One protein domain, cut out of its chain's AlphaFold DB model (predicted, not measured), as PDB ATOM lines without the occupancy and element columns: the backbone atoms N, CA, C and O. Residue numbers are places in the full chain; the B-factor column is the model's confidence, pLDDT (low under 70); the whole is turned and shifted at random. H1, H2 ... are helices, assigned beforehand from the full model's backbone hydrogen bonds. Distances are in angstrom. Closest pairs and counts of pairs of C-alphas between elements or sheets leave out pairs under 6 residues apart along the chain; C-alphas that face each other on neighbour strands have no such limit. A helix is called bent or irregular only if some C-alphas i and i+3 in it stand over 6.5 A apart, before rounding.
ATOM      1  N   SER A 243      18.955 213.363  -1.296       86.25
ATOM      2  CA  SER A 243      18.621 213.699   0.092       86.25
ATOM      3  C   SER A 243      17.210 214.273   0.223       86.25
ATOM      4  O   SER A 243      16.530 213.981   1.200       86.25
ATOM      5  N   ASP A 244      16.720 215.028  -0.764       86.00
ATOM      6  CA  ASP A 244      15.375 215.617  -0.707       86.00
ATOM      7  C   ASP A 244      14.293 214.528  -0.792       86.00
ATOM      8  O   ASP A 244      13.225 214.648  -0.189       86.00
ATOM      9  N   VAL A 245      14.573 213.444  -1.527       88.06
ATOM     10  CA  VAL A 245      13.678 212.280  -1.637       88.06
ATOM     11  C   VAL A 245      13.606 211.535  -0.303       88.06
ATOM     12  O   VAL A 245      12.506 211.208   0.143       88.06
ATOM     13  N   TYR A 246      14.751 211.314   0.352       90.00
ATOM     14  CA  TYR A 246      14.796 210.693   1.678       90.00
ATOM     15  C   TYR A 246      14.150 211.577   2.744       90.00
ATOM     16  O   TYR A 246      13.313 211.091   3.493       90.00
ATOM     17  N   GLN A 247      14.440 212.881   2.764       88.75
ATOM     18  CA  GLN A 247      13.802 213.829   3.686       88.75
ATOM     19  C   GLN A 247      12.292 213.851   3.556       88.75
ATOM     20  O   GLN A 247      11.607 213.958   4.567       88.75
ATOM     21  N   LYS A 248      11.760 213.744   2.335       89.38
ATOM     22  CA  LYS A 248      10.318 213.634   2.145       89.38
ATOM     23  C   LYS A 248       9.769 212.341   2.758       89.38
ATOM     24  O   LYS A 248       8.784 212.404   3.479       89.38
ATOM     25  N   ALA A 249      10.397 211.196   2.481       88.44
ATOM     26  CA  ALA A 249       9.949 209.905   3.007       88.44
ATOM     27  C   ALA A 249      10.025 209.839   4.541       88.44
ATOM     28  O   ALA A 249       9.104 209.327   5.165       88.44
ATOM     29  N   VAL A 250      11.089 210.392   5.134       88.12
ATOM     30  CA  VAL A 250      11.257 210.471   6.590       88.12
ATOM     31  C   VAL A 250      10.228 211.410   7.207       88.12
ATOM     32  O   VAL A 250       9.545 210.995   8.130       88.12
ATOM     33  N   ARG A 251      10.048 212.630   6.673       86.81
ATOM     34  CA  ARG A 251       9.054 213.586   7.197       86.81
ATOM     35  C   ARG A 251       7.639 213.023   7.216       86.81
ATOM     36  O   ARG A 251       6.922 213.265   8.169       86.81
ATOM     37  N   GLU A 252       7.261 212.268   6.188       86.38
ATOM     38  CA  GLU A 252       5.948 211.616   6.138       86.38
ATOM     39  C   GLU A 252       5.779 210.497   7.180       86.38
ATOM     40  O   GLU A 252       4.644 210.135   7.447       86.38
ATOM     41  N   ALA A 253       6.865 209.954   7.743       86.56
ATOM     42  CA  ALA A 253       6.813 208.956   8.814       86.56
ATOM     43  C   ALA A 253       6.910 209.576  10.221       86.56
ATOM     44  O   ALA A 253       6.529 208.922  11.185       86.56
ATOM     45  N   LEU A 254       7.418 210.812  10.360       84.31
ATOM     46  CA  LEU A 254       7.604 211.477  11.662       84.31
ATOM     47  C   LEU A 254       6.293 211.615  12.446       84.31
ATOM     48  O   LEU A 254       6.290 211.397  13.654       84.31
ATOM     49  N   ASP A 255       5.196 211.938  11.761       81.69
ATOM     50  CA  ASP A 255       3.883 212.084  12.397       81.69
ATOM     51  C   ASP A 255       3.395 210.737  12.973       81.69
ATOM     52  O   ASP A 255       2.949 210.677  14.119       81.69
ATOM     53  N   ASP A 256       3.572 209.637  12.227       81.00
ATOM     54  CA  ASP A 256       3.220 208.278  12.671       81.00
ATOM     55  C   ASP A 256       4.073 207.829  13.873       81.00
ATOM     56  O   ASP A 256       3.598 207.115  14.763       81.00
ATOM     57  N   PHE A 257       5.340 208.255  13.913       84.00
ATOM     58  CA  PHE A 257       6.236 208.021  15.043       84.00
ATOM     59  C   PHE A 257       5.806 208.775  16.292       84.00
ATOM     60  O   PHE A 257       5.726 208.162  17.352       84.00
ATOM     61  N   GLN A 258       5.513 210.073  16.174       83.44
ATOM     62  CA  GLN A 258       5.078 210.863  17.322       83.44
ATOM     63  C   GLN A 258       3.780 210.294  17.899       83.44
ATOM     64  O   GLN A 258       3.681 210.103  19.106       83.44
ATOM     65  N   MET A 259       2.835 209.909  17.035       79.94
ATOM     66  CA  MET A 259       1.600 209.251  17.460       79.94
ATOM     67  C   MET A 259       1.865 207.938  18.219       79.94
ATOM     68  O   MET A 259       1.190 207.662  19.210       79.94
ATOM     69  N   ASN A 260       2.855 207.139  17.798       80.75
ATOM     70  CA  ASN A 260       3.270 205.932  18.524       80.75
ATOM     71  C   ASN A 260       3.948 206.249  19.867       80.75
ATOM     72  O   ASN A 260       3.658 205.587  20.858       80.75
ATOM     73  N   CYS A 261       4.820 207.257  19.928       83.62
ATOM     74  CA  CYS A 261       5.466 207.677  21.174       83.62
ATOM     75  C   CYS A 261       4.448 208.204  22.195       83.62
ATOM     76  O   CYS A 261       4.491 207.813  23.362       83.62
ATOM     77  N   ASP A 262       3.496 209.027  21.752       80.62
ATOM     78  CA  ASP A 262       2.406 209.535  22.588       80.62
ATOM     79  C   ASP A 262       1.527 208.384  23.088       80.62
ATOM     80  O   ASP A 262       1.178 208.319  24.266       80.62
ATOM     81  N   PHE A 263       1.211 207.430  22.208       78.38
ATOM     82  CA  PHE A 263       0.492 206.216  22.578       78.38
ATOM     83  C   PHE A 263       1.244 205.426  23.651       78.38
ATOM     84  O   PHE A 263       0.665 205.000  24.650       78.38
ATOM     85  N   TRP A 264       2.544 205.220  23.465       81.75
ATOM     86  CA  TRP A 264       3.351 204.487  24.423       81.75
ATOM     87  C   TRP A 264       3.406 205.183  25.775       81.75
ATOM     88  O   TRP A 264       3.239 204.528  26.802       81.75
ATOM     89  N   ARG A 265       3.594 206.504  25.774       83.38
ATOM     90  CA  ARG A 265       3.675 207.326  26.981       83.38
ATOM     91  C   ARG A 265       2.389 207.263  27.789       83.38
ATOM     92  O   ARG A 265       2.444 207.049  28.995       83.38
ATOM     93  N   ASN A 266       1.262 207.428  27.107       74.19
ATOM     94  CA  ASN A 266      -0.031 207.597  27.753       74.19
ATOM     95  C   ASN A 266      -0.705 206.259  28.089       74.19
ATOM     96  O   ASN A 266      -1.524 206.222  28.999       74.19
ATOM     97  N   TYR A 267      -0.383 205.168  27.377       70.69
ATOM     98  CA  TYR A 267      -1.137 203.907  27.496       70.69
ATOM     99  C   TYR A 267      -0.285 202.693  27.847       70.69
ATOM    100  O   TYR A 267      -0.665 201.883  28.685       70.69
ATOM    101  N   VAL A 268       0.891 202.544  27.235       74.50
ATOM    102  CA  VAL A 268       1.731 201.362  27.487       74.50
ATOM    103  C   VAL A 268       2.529 201.524  28.771       74.50
ATOM    104  O   VAL A 268       2.554 200.618  29.599       74.50
ATOM    105  N   ASN A 269       3.169 202.678  28.958       81.06
ATOM    106  CA  ASN A 269       4.055 202.929  30.088       81.06
ATOM    107  C   ASN A 269       3.359 202.720  31.448       81.06
ATOM    108  O   ASN A 269       3.929 202.010  32.277       81.06
ATOM    109  N   PRO A 270       2.119 203.196  31.690       74.56
ATOM    110  CA  PRO A 270       1.430 202.932  32.954       74.56
ATOM    111  C   PRO A 270       1.274 201.436  33.267       74.56
ATOM    112  O   PRO A 270       1.420 201.040  34.420       74.56
ATOM    113  N   LEU A 271       1.053 200.595  32.249       67.81
ATOM    114  CA  LEU A 271       0.871 199.149  32.421       67.81
ATOM    115  C   LEU A 271       2.153 198.395  32.734       67.81
ATOM    116  O   LEU A 271       2.139 197.446  33.516       67.81
ATOM    117  N   ILE A 272       3.235 198.748  32.040       75.19
ATOM    118  CA  ILE A 272       4.458 197.940  32.041       75.19
ATOM    119  C   ILE A 272       5.623 198.603  32.770       75.19
ATOM    120  O   ILE A 272       6.689 197.998  32.851       75.19
ATOM    121  N   SER A 273       5.424 199.803  33.324       78.88
ATOM    122  CA  SER A 273       6.432 200.555  34.089       78.88
ATOM    123  C   SER A 273       7.016 199.767  35.262       78.88
ATOM    124  O   SER A 273       8.176 199.960  35.622       78.88
ATOM    125  N   SER A 274       6.253 198.831  35.832       76.94
ATOM    126  CA  SER A 274       6.735 197.909  36.867       76.94
ATOM    127  C   SER A 274       7.752 196.884  36.346       76.94
ATOM    128  O   SER A 274       8.518 196.330  37.134       76.94
ATOM    129  N   PHE A 275       7.790 196.634  35.033       76.50
ATOM    130  CA  PHE A 275       8.623 195.607  34.404       76.50
ATOM    131  C   PHE A 275       9.751 196.153  33.514       76.50
ATOM    132  O   PHE A 275      10.775 195.473  33.356       76.50
ATOM    133  N   LEU A 276       9.555 197.328  32.905       78.50
ATOM    134  CA  LEU A 276      10.470 197.995  31.973       78.50
ATOM    135  C   LEU A 276      10.355 199.519  32.109       78.50
ATOM    136  O   LEU A 276       9.250 200.056  32.105       78.50
ATOM    137  N   ASP A 277      11.494 200.218  32.134       78.44
ATOM    138  CA  ASP A 277      11.523 201.682  32.015       78.44
ATOM    139  C   ASP A 277      11.244 202.095  30.564       78.44
ATOM    140  O   ASP A 277      12.145 202.255  29.733       78.44
ATOM    141  N   PHE A 278       9.955 202.207  30.248       80.94
ATOM    142  CA  PHE A 278       9.492 202.555  28.914       80.94
ATOM    143  C   PHE A 278       9.609 204.062  28.625       80.94
ATOM    144  O   PHE A 278       9.647 204.483  27.470       80.94
ATOM    145  N   THR A 279       9.731 204.890  29.661       85.69
ATOM    146  CA  THR A 279       9.953 206.334  29.507       85.69
ATOM    147  C   THR A 279      11.284 206.593  28.802       85.69
ATOM    148  O   THR A 279      11.329 207.324  27.812       85.69
ATOM    149  N   GLY A 280      12.345 205.897  29.227       85.69
ATOM    150  CA  GLY A 280      13.669 206.031  28.622       85.69
ATOM    151  C   GLY A 280      13.717 205.666  27.132       85.69
ATOM    152  O   GLY A 280      14.408 206.339  26.363       85.69
ATOM    153  N   ILE A 281      12.966 204.647  26.681       85.19
ATOM    154  CA  ILE A 281      12.937 204.302  25.245       85.19
ATOM    155  C   ILE A 281      12.199 205.354  24.427       85.19
ATOM    156  O   ILE A 281      12.676 205.702  23.350       85.19
ATOM    157  N   ILE A 282      11.088 205.894  24.941       87.50
ATOM    158  CA  ILE A 282      10.333 206.953  24.263       87.50
ATOM    159  C   ILE A 282      11.237 208.171  24.063       87.50
ATOM    160  O   ILE A 282      11.380 208.636  22.937       87.50
ATOM    161  N   GLU A 283      11.915 208.631  25.116       90.56
ATOM    162  CA  GLU A 283      12.815 209.790  25.043       90.56
ATOM    163  C   GLU A 283      13.993 209.556  24.086       90.56
ATOM    164  O   GLU A 283      14.350 210.436  23.296       90.56
ATOM    165  N   THR A 284      14.577 208.352  24.114       89.81
ATOM    166  CA  THR A 284      15.690 207.965  23.233       89.81
ATOM    167  C   THR A 284      15.256 207.957  21.766       89.81
ATOM    168  O   THR A 284      15.948 208.507  20.905       89.81
ATOM    169  N   VAL A 285      14.094 207.365  21.475       90.31
ATOM    170  CA  VAL A 285      13.525 207.285  20.123       90.31
ATOM    171  C   VAL A 285      13.122 208.672  19.623       90.31
ATOM    172  O   VAL A 285      13.488 209.032  18.506       90.31
ATOM    173  N   GLU A 286      12.440 209.483  20.435       91.06
ATOM    174  CA  GLU A 286      12.052 210.855  20.078       91.06
ATOM    175  C   GLU A 286      13.266 211.730  19.770       91.06
ATOM    176  O   GLU A 286      13.286 212.419  18.749       91.06
ATOM    177  N   THR A 287      14.302 211.660  20.610       92.75
ATOM    178  CA  THR A 287      15.545 212.417  20.410       92.75
ATOM    179  C   THR A 287      16.219 212.015  19.100       92.75
ATOM    180  O   THR A 287      16.538 212.870  18.274       92.75
ATOM    181  N   PHE A 288      16.362 210.709  18.856       92.81
ATOM    182  CA  PHE A 288      16.955 210.191  17.623       92.81
ATOM    183  C   PHE A 288      16.179 210.621  16.370       92.81
ATOM    184  O   PHE A 288      16.757 211.023  15.358       92.81
ATOM    185  N   ILE A 289      14.851 210.563  16.436       89.69
ATOM    186  CA  ILE A 289      13.965 210.959  15.345       89.69
ATOM    187  C   ILE A 289      14.042 212.469  15.093       89.69
ATOM    188  O   ILE A 289      14.108 212.887  13.933       89.69
ATOM    189  N   ALA A 290      14.082 213.283  16.149       90.44
ATOM    190  CA  ALA A 290      14.262 214.727  16.051       90.44
ATOM    191  C   ALA A 290      15.607 215.081  15.396       90.44
ATOM    192  O   ALA A 290      15.644 215.921  14.490       90.44
ATOM    193  N   ASP A 291      16.686 214.388  15.768       90.75
ATOM    194  CA  ASP A 291      18.017 214.569  15.186       90.75
ATOM    195  C   ASP A 291      18.047 214.213  13.690       90.75
ATOM    196  O   ASP A 291      18.562 214.984  12.869       90.75
ATOM    197  N   ILE A 292      17.429 213.092  13.296       89.19
ATOM    198  CA  ILE A 292      17.274 212.723  11.879       89.19
ATOM    199  C   ILE A 292      16.417 213.761  11.141       89.19
ATOM    200  O   ILE A 292      16.761 214.174  10.030       89.19
ATOM    201  N   GLY A 293      15.310 214.208  11.736       87.19
ATOM    202  CA  GLY A 293      14.418 215.214  11.157       87.19
ATOM    203  C   GLY A 293      15.102 216.567  10.935       87.19
ATOM    204  O   GLY A 293      14.852 217.231   9.924       87.19
ATOM    205  N   ALA A 294      16.014 216.947  11.834       88.75
ATOM    206  CA  ALA A 294      16.806 218.173  11.758       88.75
ATOM    207  C   ALA A 294      18.003 218.079  10.790       88.75
ATOM    208  O   ALA A 294      18.603 219.104  10.430       88.75
ATOM    209  N   ALA A 295      18.368 216.877  10.333       87.69
ATOM    210  CA  ALA A 295      19.548 216.672   9.505       87.69
ATOM    211  C   ALA A 295      19.416 217.357   8.129       87.69
ATOM    212  O   ALA A 295      18.580 217.018   7.283       87.69
ATOM    213  N   LYS A 296      20.328 218.301   7.847       85.25
ATOM    214  CA  LYS A 296      20.348 219.068   6.584       85.25
ATOM    215  C   LYS A 296      20.472 218.190   5.338       85.25
ATOM    216  O   LYS A 296      20.011 218.591   4.271       85.25
ATOM    217  N   LYS A 297      21.127 217.032   5.459       86.38
ATOM    218  CA  LYS A 297      21.288 216.046   4.387       86.38
ATOM    219  C   LYS A 297      21.036 214.649   4.935       86.38
ATOM    220  O   LYS A 297      21.774 214.207   5.807       86.38
ATOM    221  N   LEU A 298      20.051 213.952   4.376       88.56
ATOM    222  CA  LEU A 298      19.791 212.550   4.679       88.56
ATOM    223  C   LEU A 298      20.407 211.657   3.609       88.56
ATOM    224  O   LEU A 298      20.202 211.845   2.408       88.56
ATOM    225  N   SER A 299      21.182 210.681   4.064       87.94
ATOM    226  CA  SER A 299      21.759 209.638   3.217       87.94
ATOM    227  C   SER A 299      20.856 208.403   3.172       87.94
ATOM    228  O   SER A 299      19.929 208.262   3.970       87.94
ATOM    229  N   ALA A 300      21.169 207.469   2.270       87.75
ATOM    230  CA  ALA A 300      20.525 206.156   2.244       87.75
ATOM    231  C   ALA A 300      20.683 205.403   3.580       87.75
ATOM    232  O   ALA A 300      19.765 204.706   3.988       87.75
ATOM    233  N   PHE A 301      21.798 205.600   4.300       89.12
ATOM    234  CA  PHE A 301      22.031 204.971   5.605       89.12
ATOM    235  C   PHE A 301      21.047 205.446   6.675       89.12
ATOM    236  O   PHE A 301      20.585 204.632   7.463       89.12
ATOM    237  N   HIS A 302      20.665 206.728   6.669       90.69
ATOM    238  CA  HIS A 302      19.635 207.227   7.588       90.69
ATOM    239  C   HIS A 302      18.282 206.574   7.296       90.69
ATOM    240  O   HIS A 302      17.580 206.166   8.214       90.69
ATOM    241  N   TYR A 303      17.935 206.444   6.012       91.38
ATOM    242  CA  TYR A 303      16.697 205.792   5.596       91.38
ATOM    243  C   TYR A 303      16.666 204.307   5.986       91.38
ATOM    244  O   TYR A 303      15.688 203.854   6.570       91.38
ATOM    245  N   GLU A 304      17.736 203.556   5.707       90.25
ATOM    246  CA  GLU A 304      17.824 202.137   6.071       90.25
ATOM    247  C   GLU A 304      17.884 201.933   7.591       90.25
ATOM    248  O   GLU A 304      17.265 201.006   8.105       90.25
ATOM    249  N   CYS A 305      18.565 202.805   8.341       92.56
ATOM    250  CA  CYS A 305      18.534 202.757   9.802       92.56
ATOM    251  C   CYS A 305      17.114 202.968  10.333       92.56
ATOM    252  O   CYS A 305      16.649 202.181  11.152       92.56
ATOM    253  N   LEU A 306      16.400 203.978   9.822       92.31
ATOM    254  CA  LEU A 306      15.020 204.250  10.222       92.31
ATOM    255  C   LEU A 306      14.087 203.087   9.869       92.31
ATOM    256  O   LEU A 306      13.211 202.748  10.655       92.31
ATOM    257  N   LYS A 307      14.297 202.441   8.718       92.88
ATOM    258  CA  LYS A 307      13.556 201.242   8.319       92.88
ATOM    259  C   LYS A 307      13.752 200.097   9.321       92.88
ATOM    260  O   LYS A 307      12.766 199.564   9.815       92.88
ATOM    261  N   ASN A 308      15.001 199.750   9.644       92.69
ATOM    262  CA  ASN A 308      15.292 198.690  10.618       92.69
ATOM    263  C   ASN A 308      14.759 199.052  12.019       92.69
ATOM    264  O   ASN A 308      14.315 198.176  12.763       92.69
ATOM    265  N   LEU A 309      14.816 200.338  12.390       93.19
ATOM    266  CA  LEU A 309      14.280 200.831  13.657       93.19
ATOM    267  C   LEU A 309      12.762 200.630  13.699       93.19
ATOM    268  O   LEU A 309      12.268 200.027  14.639       93.19
ATOM    269  N   ILE A 310      12.035 201.038  12.654       91.81
ATOM    270  CA  ILE A 310      10.585 200.819  12.513       91.81
ATOM    271  C   ILE A 310      10.221 199.341  12.616       91.81
ATOM    272  O   ILE A 310       9.279 198.993  13.321       91.81
ATOM    273  N   GLU A 311      10.961 198.469  11.931       92.38
ATOM    274  CA  GLU A 311      10.749 197.021  12.016       92.38
ATOM    275  C   GLU A 311      10.903 196.535  13.464       92.38
ATOM    276  O   GLU A 311      10.018 195.855  13.974       92.38
ATOM    277  N   SER A 312      11.947 196.981  14.169       93.62
ATOM    278  CA  SER A 312      12.195 196.605  15.570       93.62
ATOM    279  C   SER A 312      11.163 197.187  16.550       93.62
ATOM    280  O   SER A 312      10.787 196.524  17.513       93.62
ATOM    281  N   LEU A 313      10.660 198.401  16.305       90.44
ATOM    282  CA  LEU A 313       9.570 199.000  17.089       90.44
ATOM    283  C   LEU A 313       8.250 198.256  16.858       90.44
ATOM    284  O   LEU A 313       7.496 198.049  17.802       90.44
ATOM    285  N   ASN A 314       7.981 197.806  15.629       90.75
ATOM    286  CA  ASN A 314       6.819 196.972  15.322       90.75
ATOM    287  C   ASN A 314       6.915 195.591  16.002       90.75
ATOM    288  O   ASN A 314       5.914 195.104  16.525       90.75
ATOM    289  N   GLU A 315       8.104 194.980  16.051       92.44
ATOM    290  CA  GLU A 315       8.360 193.741  16.809       92.44
ATOM    291  C   GLU A 315       8.142 193.940  18.320       92.44
ATOM    292  O   GLU A 315       7.512 193.107  18.985       92.44
ATOM    293  N   LEU A 316       8.606 195.072  18.862       90.06
ATOM    294  CA  LEU A 316       8.350 195.459  20.247       90.06
ATOM    295  C   LEU A 316       6.849 195.658  20.497       90.06
ATOM    296  O   LEU A 316       6.327 195.089  21.450       90.06
ATOM    297  N   ASN A 317       6.143 196.386  19.627       86.44
ATOM    298  CA  ASN A 317       4.692 196.589  19.693       86.44
ATOM    299  C   ASN A 317       3.928 195.266  19.713       86.44
ATOM    300  O   ASN A 317       3.030 195.078  20.529       86.44
ATOM    301  N   GLN A 318       4.309 194.324  18.851       86.38
ATOM    302  CA  GLN A 318       3.705 192.998  18.827       86.38
ATOM    303  C   GLN A 318       3.977 192.222  20.123       86.38
ATOM    304  O   GLN A 318       3.079 191.566  20.645       86.38
ATOM    305  N   SER A 319       5.192 192.307  20.664       87.44
ATOM    306  CA  SER A 319       5.549 191.634  21.921       87.44
ATOM    307  C   SER A 319       4.813 192.245  23.113       87.44
ATOM    308  O   SER A 319       4.280 191.510  23.942       87.44
ATOM    309  N   ILE A 320       4.713 193.582  23.161       82.56
ATOM    310  CA  ILE A 320       3.893 194.295  24.143       82.56
ATOM    311  C   ILE A 320       2.469 193.787  24.020       82.56
ATOM    312  O   ILE A 320       1.984 193.251  24.997       82.56
ATOM    313  N   PHE A 321       1.844 193.851  22.842       80.25
ATOM    314  CA  PHE A 321       0.485 193.354  22.606       80.25
ATOM    315  C   PHE A 321       0.263 191.939  23.153       80.25
ATOM    316  O   PHE A 321      -0.688 191.695  23.889       80.25
ATOM    317  N   LEU A 322       1.156 190.999  22.844       79.12
ATOM    318  CA  LEU A 322       1.034 189.618  23.312       79.12
ATOM    319  C   LEU A 322       1.210 189.480  24.830       79.12
ATOM    320  O   LEU A 322       0.574 188.626  25.447       79.12
ATOM    321  N   PHE A 323       2.074 190.290  25.440       78.62
ATOM    322  CA  PHE A 323       2.244 190.345  26.891       78.62
ATOM    323  C   PHE A 323       0.999 190.919  27.567       78.62
ATOM    324  O   PHE A 323       0.439 190.334  28.489       78.62
ATOM    325  N   VAL A 324       0.524 192.034  27.034       71.75
ATOM    326  CA  VAL A 324      -0.610 192.813  27.503       71.75
ATOM    327  C   VAL A 324      -1.921 192.017  27.454       71.75
ATOM    328  O   VAL A 324      -2.719 192.084  28.385       71.75
ATOM    329  N   GLN A 325      -2.138 191.222  26.398       67.88
ATOM    330  CA  GLN A 325      -3.343 190.404  26.225       67.88
ATOM    331  C   GLN A 325      -3.541 189.369  27.337       67.88
ATOM    332  O   GLN A 325      -4.648 188.852  27.504       67.88
ATOM    333  N   LYS A 326      -2.483 189.062  28.092       67.75
ATOM    334  CA  LYS A 326      -2.526 188.118  29.211       67.75
ATOM    335  C   LYS A 326      -3.101 188.734  30.480       67.75
ATOM    336  O   LYS A 326      -3.561 187.984  31.335       67.75
ATOM    337  N   PHE A 327      -3.106 190.061  30.606       66.06
ATOM    338  CA  PHE A 327      -3.729 190.714  31.749       66.06
ATOM    339  C   PHE A 327      -5.248 190.725  31.577       66.06
ATOM    340  O   PHE A 327      -5.795 191.107  30.536       66.06
ATOM    341  N   ILE A 328      -5.937 190.287  32.623       64.56
ATOM    342  CA  ILE A 328      -7.380 190.445  32.748       64.56
ATOM    343  C   ILE A 328      -7.592 191.807  33.382       64.56
ATOM    344  O   ILE A 328      -7.216 192.020  34.529       64.56
ATOM    345  N   ASN A 329      -8.185 192.740  32.643       65.69
ATOM    346  CA  ASN A 329      -8.692 193.939  33.282       65.69
ATOM    347  C   ASN A 329     -10.018 193.566  33.955       65.69
ATOM    348  O   ASN A 329     -10.951 193.115  33.286       65.69
ATOM    349  N   SER A 330     -10.099 193.746  35.273       63.09
ATOM    350  CA  SER A 330     -11.298 193.456  36.067       63.09
ATOM    351  C   SER A 330     -12.534 194.226  35.577       63.09
ATOM    352  O   SER A 330     -13.661 193.764  35.777       63.09
ATOM    353  N   LEU A 331     -12.333 195.331  34.852       66.12
ATOM    354  CA  LEU A 331     -13.376 196.168  34.264       66.12
ATOM    355  C   LEU A 331     -13.822 195.749  32.855       66.12
ATOM    356  O   LEU A 331     -14.816 196.291  32.379       66.12
ATOM    357  N   SER A 369       2.640 179.957  30.910       48.81
ATOM    358  CA  SER A 369       4.099 179.963  31.147       48.81
ATOM    359  C   SER A 369       4.917 180.732  30.096       48.81
ATOM    360  O   SER A 369       6.133 180.830  30.181       48.81
ATOM    361  N   LYS A 370       4.241 181.278  29.085       54.72
ATOM    362  CA  LYS A 370       4.757 182.171  28.058       54.72
ATOM    363  C   LYS A 370       4.874 183.624  28.535       54.72
ATOM    364  O   LYS A 370       5.261 184.468  27.733       54.72
ATOM    365  N   SER A 371       4.428 183.995  29.742       62.69
ATOM    366  CA  SER A 371       4.567 185.373  30.264       62.69
ATOM    367  C   SER A 371       6.030 185.808  30.307       62.69
ATOM    368  O   SER A 371       6.350 186.889  29.816       62.69
ATOM    369  N   ASP A 372       6.906 184.926  30.785       71.00
ATOM    370  CA  ASP A 372       8.335 185.202  30.941       71.00
ATOM    371  C   ASP A 372       9.043 185.279  29.585       71.00
ATOM    372  O   ASP A 372       9.910 186.133  29.388       71.00
ATOM    373  N   ASP A 373       8.618 184.457  28.619       82.69
ATOM    374  CA  ASP A 373       9.110 184.508  27.239       82.69
ATOM    375  C   ASP A 373       8.771 185.844  26.569       82.69
ATOM    376  O   ASP A 373       9.641 186.461  25.958       82.69
ATOM    377  N   GLU A 374       7.529 186.327  26.698       84.62
ATOM    378  CA  GLU A 374       7.130 187.608  26.094       84.62
ATOM    379  C   GLU A 374       7.774 188.800  26.808       84.62
ATOM    380  O   GLU A 374       8.234 189.728  26.147       84.62
ATOM    381  N   LEU A 375       7.912 188.755  28.137       85.31
ATOM    382  CA  LEU A 375       8.666 189.777  28.863       85.31
ATOM    383  C   LEU A 375      10.136 189.804  28.411       85.31
ATOM    384  O   LEU A 375      10.717 190.872  28.208       85.31
ATOM    385  N   SER A 376      10.737 188.630  28.206       89.38
ATOM    386  CA  SER A 376      12.101 188.500  27.687       89.38
ATOM    387  C   SER A 376      12.214 189.032  26.256       89.38
ATOM    388  O   SER A 376      13.179 189.731  25.952       89.38
ATOM    389  N   ARG A 377      11.214 188.787  25.396       91.88
ATOM    390  CA  ARG A 377      11.116 189.380  24.048       91.88
ATOM    391  C   ARG A 377      11.017 190.894  24.096       91.88
ATOM    392  O   ARG A 377      11.751 191.572  23.388       91.88
ATOM    393  N   MET A 378      10.165 191.437  24.961       90.31
ATOM    394  CA  MET A 378      10.030 192.883  25.137       90.31
ATOM    395  C   MET A 378      11.355 193.518  25.563       90.31
ATOM    396  O   MET A 378      11.796 194.483  24.943       90.31
ATOM    397  N   ARG A 379      12.034 192.943  26.566       91.12
ATOM    398  CA  ARG A 379      13.366 193.398  27.003       91.12
ATOM    399  C   ARG A 379      14.398 193.295  25.887       91.12
ATOM    400  O   ARG A 379      15.208 194.200  25.718       91.12
ATOM    401  N   PHE A 380      14.354 192.217  25.115       94.56
ATOM    402  CA  PHE A 380      15.241 192.014  23.982       94.56
ATOM    403  C   PHE A 380      15.054 193.092  22.909       94.56
ATOM    404  O   PHE A 380      16.026 193.735  22.520       94.56
ATOM    405  N   TYR A 381      13.820 193.329  22.457       94.12
ATOM    406  CA  TYR A 381      13.547 194.332  21.429       94.12
ATOM    407  C   TYR A 381      13.814 195.751  21.937       94.12
ATOM    408  O   TYR A 381      14.355 196.563  21.192       94.12
ATOM    409  N   TYR A 382      13.546 196.025  23.217       92.12
ATOM    410  CA  TYR A 382      13.974 197.259  23.878       92.12
ATOM    411  C   TYR A 382      15.491 197.466  23.739       92.12
ATOM    412  O   TYR A 382      15.934 198.495  23.232       92.12
ATOM    413  N   GLN A 383      16.295 196.462  24.110       94.06
ATOM    414  CA  GLN A 383      17.757 196.549  24.021       94.06
ATOM    415  C   GLN A 383      18.242 196.644  22.570       94.06
ATOM    416  O   GLN A 383      19.194 197.376  22.294       94.06
ATOM    417  N   LYS A 384      17.567 195.972  21.627       95.00
ATOM    418  CA  LYS A 384      17.821 196.094  20.184       95.00
ATOM    419  C   LYS A 384      17.666 197.539  19.723       95.00
ATOM    420  O   LYS A 384      18.588 198.080  19.125       95.00
ATOM    421  N   ILE A 385      16.539 198.173  20.042       94.44
ATOM    422  CA  ILE A 385      16.231 199.557  19.656       94.44
ATOM    423  C   ILE A 385      17.264 200.531  20.229       94.44
ATOM    424  O   ILE A 385      17.839 201.318  19.477       94.44
ATOM    425  N   VAL A 386      17.542 200.441  21.533       94.12
ATOM    426  CA  VAL A 386      18.531 201.302  22.199       94.12
ATOM    427  C   VAL A 386      19.913 201.109  21.570       94.12
ATOM    428  O   VAL A 386      20.549 202.078  21.165       94.12
ATOM    429  N   THR A 387      20.344 199.860  21.381       95.12
ATOM    430  CA  THR A 387      21.654 199.556  20.788       95.12
ATOM    431  C   THR A 387      21.744 200.030  19.337       95.12
ATOM    432  O   THR A 387      22.784 200.542  18.929       95.12
ATOM    433  N   MET A 388      20.677 199.918  18.540       95.19
ATOM    434  CA  MET A 388      20.651 200.456  17.176       95.19
ATOM    435  C   MET A 388      20.839 201.973  17.160       95.19
ATOM    436  O   MET A 388      21.620 202.471  16.354       95.19
ATOM    437  N   ILE A 389      20.165 202.699  18.055       95.12
ATOM    438  CA  ILE A 389      20.280 204.160  18.156       95.12
ATOM    439  C   ILE A 389      21.690 204.564  18.608       95.12
ATOM    440  O   ILE A 389      22.317 205.404  17.966       95.12
ATOM    441  N   GLU A 390      22.225 203.929  19.654       94.31
ATOM    442  CA  GLU A 390      23.562 204.224  20.195       94.31
ATOM    443  C   GLU A 390      24.698 203.925  19.209       94.31
ATOM    444  O   GLU A 390      25.723 204.609  19.196       94.31
ATOM    445  N   THR A 391      24.548 202.869  18.407       94.12
ATOM    446  CA  THR A 391      25.606 202.394  17.504       94.12
ATOM    447  C   THR A 391      25.485 202.946  16.090       94.12
ATOM    448  O   THR A 391      26.413 202.751  15.297       94.12
ATOM    449  N   PHE A 392      24.385 203.633  15.761       94.31
ATOM    450  CA  PHE A 392      24.202 204.253  14.457       94.31
ATOM    451  C   PHE A 392      25.230 205.362  14.246       94.31
ATOM    452  O   PHE A 392      25.208 206.405  14.899       94.31
ATOM    453  N   GLU A 393      26.103 205.164  13.264       89.12
ATOM    454  CA  GLU A 393      26.942 206.230  12.753       89.12
ATOM    455  C   GLU A 393      26.825 206.265  11.229       89.12
ATOM    456  O   GLU A 393      27.288 205.347  10.543       89.12
ATOM    457  N   PRO A 394      26.242 207.327  10.652       80.06
ATOM    458  CA  PRO A 394      26.225 207.470   9.212       80.06
ATOM    459  C   PRO A 394      27.665 207.670   8.730       80.06
ATOM    460  O   PRO A 394      28.210 208.770   8.806       80.06
ATOM    461  N   VAL A 395      28.275 206.596   8.223       70.88
ATOM    462  CA  VAL A 395      29.635 206.614   7.678       70.88
ATOM    463  C   VAL A 395      29.739 207.750   6.660       70.88
ATOM    464  O   VAL A 395      28.949 207.824   5.708       70.88
ATOM    465  N   ALA A 396      30.705 208.650   6.862       63.06
ATOM    466  CA  ALA A 396      31.010 209.685   5.886       63.06
ATOM    467  C   ALA A 396      31.298 209.003   4.542       63.06
ATOM    468  O   ALA A 396      32.114 208.088   4.464       63.06
ATOM    469  N   ALA A 397      30.615 209.429   3.476       54.78
ATOM    470  CA  ALA A 397      30.645 208.765   2.167       54.78
ATOM    471  C   ALA A 397      32.061 208.576   1.573       54.78
ATOM    472  O   ALA A 397      32.229 207.828   0.615       54.78
ATOM    473  N   GLU A 398      33.067 209.244   2.135       50.41
ATOM    474  CA  GLU A 398      34.461 209.234   1.703       50.41
ATOM    475  C   GLU A 398      35.258 208.000   2.173       50.41
ATOM    476  O   GLU A 398      36.284 207.694   1.571       50.41
ATOM    477  N   THR A 399      34.797 207.256   3.189       52.22
ATOM    478  CA  THR A 399      35.523 206.093   3.756       52.22
ATOM    479  C   THR A 399      34.780 204.762   3.629       52.22
ATOM    480  O   THR A 399      35.268 203.729   4.087       52.22
ATOM    481  N   CYS A 400      33.603 204.752   3.001       49.34
ATOM    482  CA  CYS A 400      32.771 203.556   2.940       49.34
ATOM    483  C   CYS A 400      33.300 202.576   1.879       49.34
ATOM    484  O   CYS A 400      33.075 202.742   0.678       49.34
ATOM    485  N   HIS A 401      34.019 201.544   2.323       54.41
ATOM    486  CA  HIS A 401      34.270 200.362   1.505       54.41
ATOM    487  C   HIS A 401      32.919 199.733   1.129       54.41
ATOM    488  O   HIS A 401      32.052 199.555   1.980       54.41
ATOM    489  N   ILE A 402      32.709 199.433  -0.154       53.41
ATOM    490  CA  ILE A 402      31.476 198.783  -0.611       53.41
ATOM    491  C   ILE A 402      31.475 197.353  -0.063       53.41
ATOM    492  O   ILE A 402      32.243 196.512  -0.530       53.41
ATOM    493  N   TYR A 403      30.608 197.082   0.909       53.56
ATOM    494  CA  TYR A 403      30.358 195.737   1.414       53.56
ATOM    495  C   TYR A 403      29.149 195.151   0.682       53.56
ATOM    496  O   TYR A 403      28.045 195.689   0.744       53.56
ATOM    497  N   LEU A 404      29.371 194.063  -0.052       49.72
ATOM    498  CA  LEU A 404      28.297 193.248  -0.608       49.72
ATOM    499  C   LEU A 404      27.983 192.156   0.408       49.72
ATOM    500  O   LEU A 404      28.787 191.242   0.584       49.72
ATOM    501  N   THR A 405      26.838 192.256   1.078       47.78
ATOM    502  CA  THR A 405      26.380 191.200   1.983       47.78
ATOM    503  C   THR A 405      25.485 190.235   1.206       47.78
ATOM    504  O   THR A 405      24.415 190.655   0.759       47.78
ATOM    505  N   PRO A 406      25.890 188.972   0.990       44.16
ATOM    506  CA  PRO A 406      25.032 187.990   0.338       44.16
ATOM    507  C   PRO A 406      23.820 187.711   1.234       44.16
ATOM    508  O   PRO A 406      23.961 187.268   2.372       44.16
ATOM    509  N   ILE A 407      22.620 188.008   0.735       44.31
ATOM    510  CA  ILE A 407      21.365 187.724   1.437       44.31
ATOM    511  C   ILE A 407      20.891 186.346   0.974       44.31
ATOM    512  O   ILE A 407      20.538 186.171  -0.191       44.31
ATOM    513  N   GLN A 408      20.858 185.366   1.875       50.38
ATOM    514  CA  GLN A 408      20.068 184.156   1.646       50.38
ATOM    515  C   GLN A 408      18.612 184.475   2.002       50.38
ATOM    516  O   GLN A 408      18.360 184.944   3.104       50.38
ATOM    517  N   GLU A 409      17.647 184.177   1.125       42.12
ATOM    518  CA  GLU A 409      16.206 184.466   1.331       42.12
ATOM    519  C   GLU A 409      15.600 183.905   2.635       42.12
ATOM    520  O   GLU A 409      14.495 184.282   3.013       42.12
ATOM    521  N   LYS A 410      16.300 182.994   3.324       52.56
ATOM    522  CA  LYS A 410      15.880 182.416   4.611       52.56
ATOM    523  C   LYS A 410      16.816 182.732   5.778       52.56
ATOM    524  O   LYS A 410      16.565 182.251   6.879       52.56
ATOM    525  N   ALA A 411      17.905 183.463   5.547       58.78
ATOM    526  CA  ALA A 411      18.780 183.880   6.631       58.78
ATOM    527  C   ALA A 411      18.205 185.139   7.297       58.78
ATOM    528  O   ALA A 411      17.654 185.994   6.598       58.78
ATOM    529  N   PRO A 412      18.331 185.268   8.625       67.50
ATOM    530  CA  PRO A 412      17.980 186.505   9.308       67.50
ATOM    531  C   PRO A 412      18.776 187.666   8.696       67.50
ATOM    532  O   PRO A 412      19.951 187.492   8.357       67.50
ATOM    533  N   ASN A 413      18.122 188.820   8.506       77.31
ATOM    534  CA  ASN A 413      18.708 189.985   7.833       77.31
ATOM    535  C   ASN A 413      20.109 190.268   8.394       77.31
ATOM    536  O   ASN A 413      20.279 190.206   9.603       77.31
ATOM    537  N   PRO A 414      21.129 190.552   7.574       85.25
ATOM    538  CA  PRO A 414      22.446 190.885   8.100       85.25
ATOM    539  C   PRO A 414      22.436 192.221   8.838       85.25
ATOM    540  O   PRO A 414      21.730 193.144   8.429       85.25
ATOM    541  N   ILE A 415      23.273 192.341   9.873       88.50
ATOM    542  CA  ILE A 415      23.515 193.615  10.557       88.50
ATOM    543  C   ILE A 415      24.162 194.584   9.557       88.50
ATOM    544  O   ILE A 415      25.240 194.288   9.029       88.50
ATOM    545  N   PRO A 416      23.536 195.736   9.262       88.62
ATOM    546  CA  PRO A 416      24.109 196.706   8.345       88.62
ATOM    547  C   PRO A 416      25.441 197.283   8.842       88.62
ATOM    548  O   PRO A 416      25.613 197.578  10.020       88.62
ATOM    549  N   SER A 417      26.372 197.541   7.921       85.81
ATOM    550  CA  SER A 417      27.726 198.021   8.245       85.81
ATOM    551  C   SER A 417      27.796 199.459   8.779       85.81
ATOM    552  O   SER A 417      28.879 199.937   9.094       85.81
ATOM    553  N   PHE A 418      26.672 200.181   8.820       88.00
ATOM    554  CA  PHE A 418      26.585 201.544   9.360       88.00
ATOM    555  C   PHE A 418      26.319 201.581  10.878       88.00
ATOM    556  O   PHE A 418      26.122 202.653  11.445       88.00
ATOM    557  N   PHE A 419      26.325 200.420  11.536       91.19
ATOM    558  CA  PHE A 419      26.390 200.310  12.990       91.19
ATOM    559  C   PHE A 419      27.846 200.067  13.412       91.19
ATOM    560  O   PHE A 419      28.474 199.123  12.939       91.19
ATOM    561  N   ARG A 420      28.405 200.924  14.277       89.75
ATOM    562  CA  ARG A 420      29.826 200.858  14.683       89.75
ATOM    563  C   ARG A 420      30.166 199.619  15.510       89.75
ATOM    564  O   ARG A 420      31.232 199.041  15.334       89.75
ATOM    565  N   ASP A 421      29.274 199.236  16.417       89.88
ATOM    566  CA  ASP A 421      29.472 198.138  17.366       89.88
ATOM    567  C   ASP A 421      28.536 196.976  17.016       89.88
ATOM    568  O   ASP A 421      27.529 196.702  17.674       89.88
ATOM    569  N   THR A 422      28.846 196.328  15.891       88.44
ATOM    570  CA  THR A 422      28.065 195.178  15.416       88.44
ATOM    571  C   THR A 422      28.095 194.010  16.404       88.44
ATOM    572  O   THR A 422      27.128 193.256  16.437       88.44
ATOM    573  N   GLU A 423      29.139 193.886  17.238       89.38
ATOM    574  CA  GLU A 423      29.268 192.860  18.287       89.38
ATOM    575  C   GLU A 423      28.242 193.039  19.398       89.38
ATOM    576  O   GLU A 423      27.537 192.083  19.733       89.38
ATOM    577  N   LYS A 424      28.092 194.264  19.913       92.69
ATOM    578  CA  LYS A 424      27.031 194.592  20.869       92.69
ATOM    579  C   LYS A 424      25.650 194.394  20.244       92.69
ATOM    580  O   LYS A 424      24.781 193.782  20.860       92.69
ATOM    581  N   LEU A 425      25.449 194.852  19.005       93.25
ATOM    582  CA  LEU A 425      24.152 194.748  18.328       93.25
ATOM    583  C   LEU A 425      23.768 193.300  17.974       93.25
ATOM    584  O   LEU A 425      22.591 192.954  18.035       93.25
ATOM    585  N   ALA A 426      24.732 192.426  17.673       91.44
ATOM    586  CA  ALA A 426      24.485 191.017  17.354       91.44
ATOM    587  C   ALA A 426      23.841 190.225  18.492       91.44
ATOM    588  O   ALA A 426      23.112 189.268  18.225       91.44
ATOM    589  N   GLN A 427      24.054 190.648  19.739       92.81
ATOM    590  CA  GLN A 427      23.397 190.062  20.910       92.81
ATOM    591  C   GLN A 427      21.888 190.327  20.920       92.81
ATOM    592  O   GLN A 427      21.140 189.546  21.503       92.81
ATOM    593  N   TYR A 428      21.444 191.395  20.251       94.75
ATOM    594  CA  TYR A 428      20.055 191.853  20.227       94.75
ATOM    595  C   TYR A 428      19.435 191.840  18.828       94.75
ATOM    596  O   TYR A 428      18.370 192.407  18.613       94.75
ATOM    597  N   TRP A 429      20.076 191.198  17.853       93.50
ATOM    598  CA  TRP A 429      19.617 191.278  16.469       93.50
ATOM    599  C   TRP A 429      18.484 190.295  16.142       93.50
ATOM    600  O   TRP A 429      17.504 190.680  15.504       93.50
ATOM    601  N   ASP A 430      18.593 189.052  16.620       92.19
ATOM    602  CA  ASP A 430      17.602 187.986  16.430       92.19
ATOM    603  C   ASP A 430      17.241 187.329  17.773       92.19
ATOM    604  O   ASP A 430      18.084 186.701  18.416       92.19
ATOM    605  N   PHE A 431      15.981 187.464  18.199       92.19
ATOM    606  CA  PHE A 431      15.525 186.925  19.485       92.19
ATOM    607  C   PHE A 431      15.616 185.395  19.539       92.19
ATOM    608  O   PHE A 431      15.949 184.825  20.579       92.19
ATOM    609  N   GLY A 432      15.316 184.710  18.433       89.81
ATOM    610  CA  GLY A 432      15.316 183.250  18.366       89.81
ATOM    611  C   GLY A 432      16.715 182.660  18.522       89.81
ATOM    612  O   GLY A 432      16.871 181.614  19.148       89.81
ATOM    613  N   LEU A 433      17.737 183.342  18.005       86.44
ATOM    614  CA  LEU A 433      19.133 182.972  18.232       86.44
ATOM    615  C   LEU A 433      19.573 183.319  19.658       86.44
ATOM    616  O   LEU A 433      20.073 182.441  20.366       86.44
ATOM    617  N   SER A 434      19.324 184.547  20.115       86.94
ATOM    618  CA  SER A 434      19.793 185.000  21.430       86.94
ATOM    619  C   SER A 434      19.150 184.245  22.592       86.94
ATOM    620  O   SER A 434      19.836 183.915  23.557       86.94
ATOM    621  N   SER A 435      17.868 183.882  22.486       86.25
ATOM    622  CA  SER A 435      17.182 183.033  23.477       86.25
ATOM    623  C   SER A 435      17.767 181.619  23.575       86.25
ATOM    624  O   SER A 435      17.645 180.976  24.612       86.25
ATOM    625  N   GLN A 436      18.467 181.144  22.539       86.31
ATOM    626  CA  GLN A 436      19.219 179.882  22.553       86.31
ATOM    627  C   GLN A 436      20.668 180.054  23.046       86.31
ATOM    628  O   GLN A 436      21.473 179.135  22.893       86.31
ATOM    629  N   GLY A 437      21.036 181.233  23.561       84.00
ATOM    630  CA  GLY A 437      22.418 181.570  23.913       84.00
ATOM    631  C   GLY A 437      23.344 181.702  22.698       84.00
ATOM    632  O   GLY A 437      24.564 181.676  22.849       84.00
ATOM    633  N   LYS A 438      22.790 181.822  21.483       80.56
ATOM    634  CA  LYS A 438      23.558 182.004  20.247       80.56
ATOM    635  C   LYS A 438      23.552 183.478  19.873       80.56
ATOM    636  O   LYS A 438      22.499 184.086  19.747       80.56
ATOM    637  N   SER A 439      24.727 184.049  19.644       72.69
ATOM    638  CA  SER A 439      24.817 185.380  19.041       72.69
ATOM    639  C   SER A 439      24.662 185.277  17.526       72.69
ATOM    640  O   SER A 439      25.063 184.272  16.924       72.69
ATOM    641  N   TYR A 440      24.108 186.316  16.900       73.50
ATOM    642  CA  TYR A 440      24.140 186.444  15.451       73.50
ATOM    643  C   TYR A 440      25.601 186.364  14.984       73.50
ATOM    644  O   TYR A 440      26.452 187.133  15.436       73.50
ATOM    645  N   LEU A 441      25.921 185.407  14.108       64.56
ATOM    646  CA  LEU A 441      27.278 185.270  13.584       64.56
ATOM    647  C   LEU A 441      27.587 186.483  12.711       64.56
ATOM    648  O   LEU A 441      27.172 186.573  11.557       64.56
ATOM    649  N   ILE A 442      28.336 187.427  13.271       56.91
ATOM    650  CA  ILE A 442      28.908 188.518  12.497       56.91
ATOM    651  C   ILE A 442      30.003 187.895  11.649       56.91
ATOM    652  O   ILE A 442      31.093 187.577  12.134       56.91
ATOM    653  N   HIS A 443      29.721 187.714  10.364       52.06
ATOM    654  CA  HIS A 443      30.765 187.466   9.387       52.06
ATOM    655  C   HIS A 443      31.568 188.756   9.207       52.06
ATOM    656  O   HIS A 443      31.389 189.492   8.238       52.06
ATOM    657  N   THR A 444      32.457 189.061  10.157       52.84
ATOM    658  CA  THR A 444      33.508 190.038   9.884       52.84
ATOM    659  C   THR A 444      34.412 189.441   8.801       52.84
ATOM    660  O   THR A 444      34.673 188.231   8.820       52.84
TER     661      THR A 444
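Overview. This is residues 243 to 331 and 369 to 444 of the 939 residues of an uncharacterized protein of bacterium M21 (UniProt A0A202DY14). Four long helices, H1 to H4, stand side by side in an up-and-down bundle, with the longest, H1, on the side away from the short helices H5 and H6, which pack on H4. A long loop, residues 392 to 421, leads from H4 to H5. The printed part has 165 residues with six named helices, H1 to H6 in chain order, and no named strand; the class is all helix. It is compact, with a radius of gyration of the C-alphas of 17.0 A, yet elongated, spanning 59 by 36 by 25 A.

Along the chain. H1, residues 243 to 272, begins at C-alpha (18.621, 213.699, 0.092) and measures 38.3 A; it has a kink of 38 degrees near residue 265 and is only just irregular, C-alphas 266 and 269 being 6.6 A apart. H2 is residues 278 to 294, 24.3 A; H3, 300 to 324, 35.5 A; H4, 371 to 391, 29.9 A. H5 is residues 422 to 426, and H6, 431 to 434, ends at C-alpha (19.793, 185.000, 21.430).

Arrangement. In the bundle each helix runs against the one before it. H1 and H2 form a hairpin, at a shallow tilt of 14 degrees; their closest C-alphas, Asn 269 and Phe 278, are 5.6 A apart. H3 and H4 touch, Leu 316 to Tyr 381 being their closest C-alphas at 5.4 A. H4, the hub, touches H5, the closest C-alphas being Thr 387 and Leu 425 at 6.0 A. It only just touches H6, with 3 pairs of C-alphas within 8 A, the closest Phe 380 and Phe 431 at 6.8 A. H1 and H4 are apart. Every O i to N i+4 pair is within hydrogen-bond range in H2, H3, H4 and H5, and 21 of 26 in H1; H6 is too short for one.

Size, cuts and confidence. The farthest C-alphas, Ser 330 and Glu 398, are 59.4 A apart. Residues 332 to 368 are not printed, a gap of 24.0 A between C-alphas 331 and 369. The link from H4 to H5 is long. Confidence is under 70 at residues 271, 325 to 331, 369 to 371, 396 to 412 and 441 to 444.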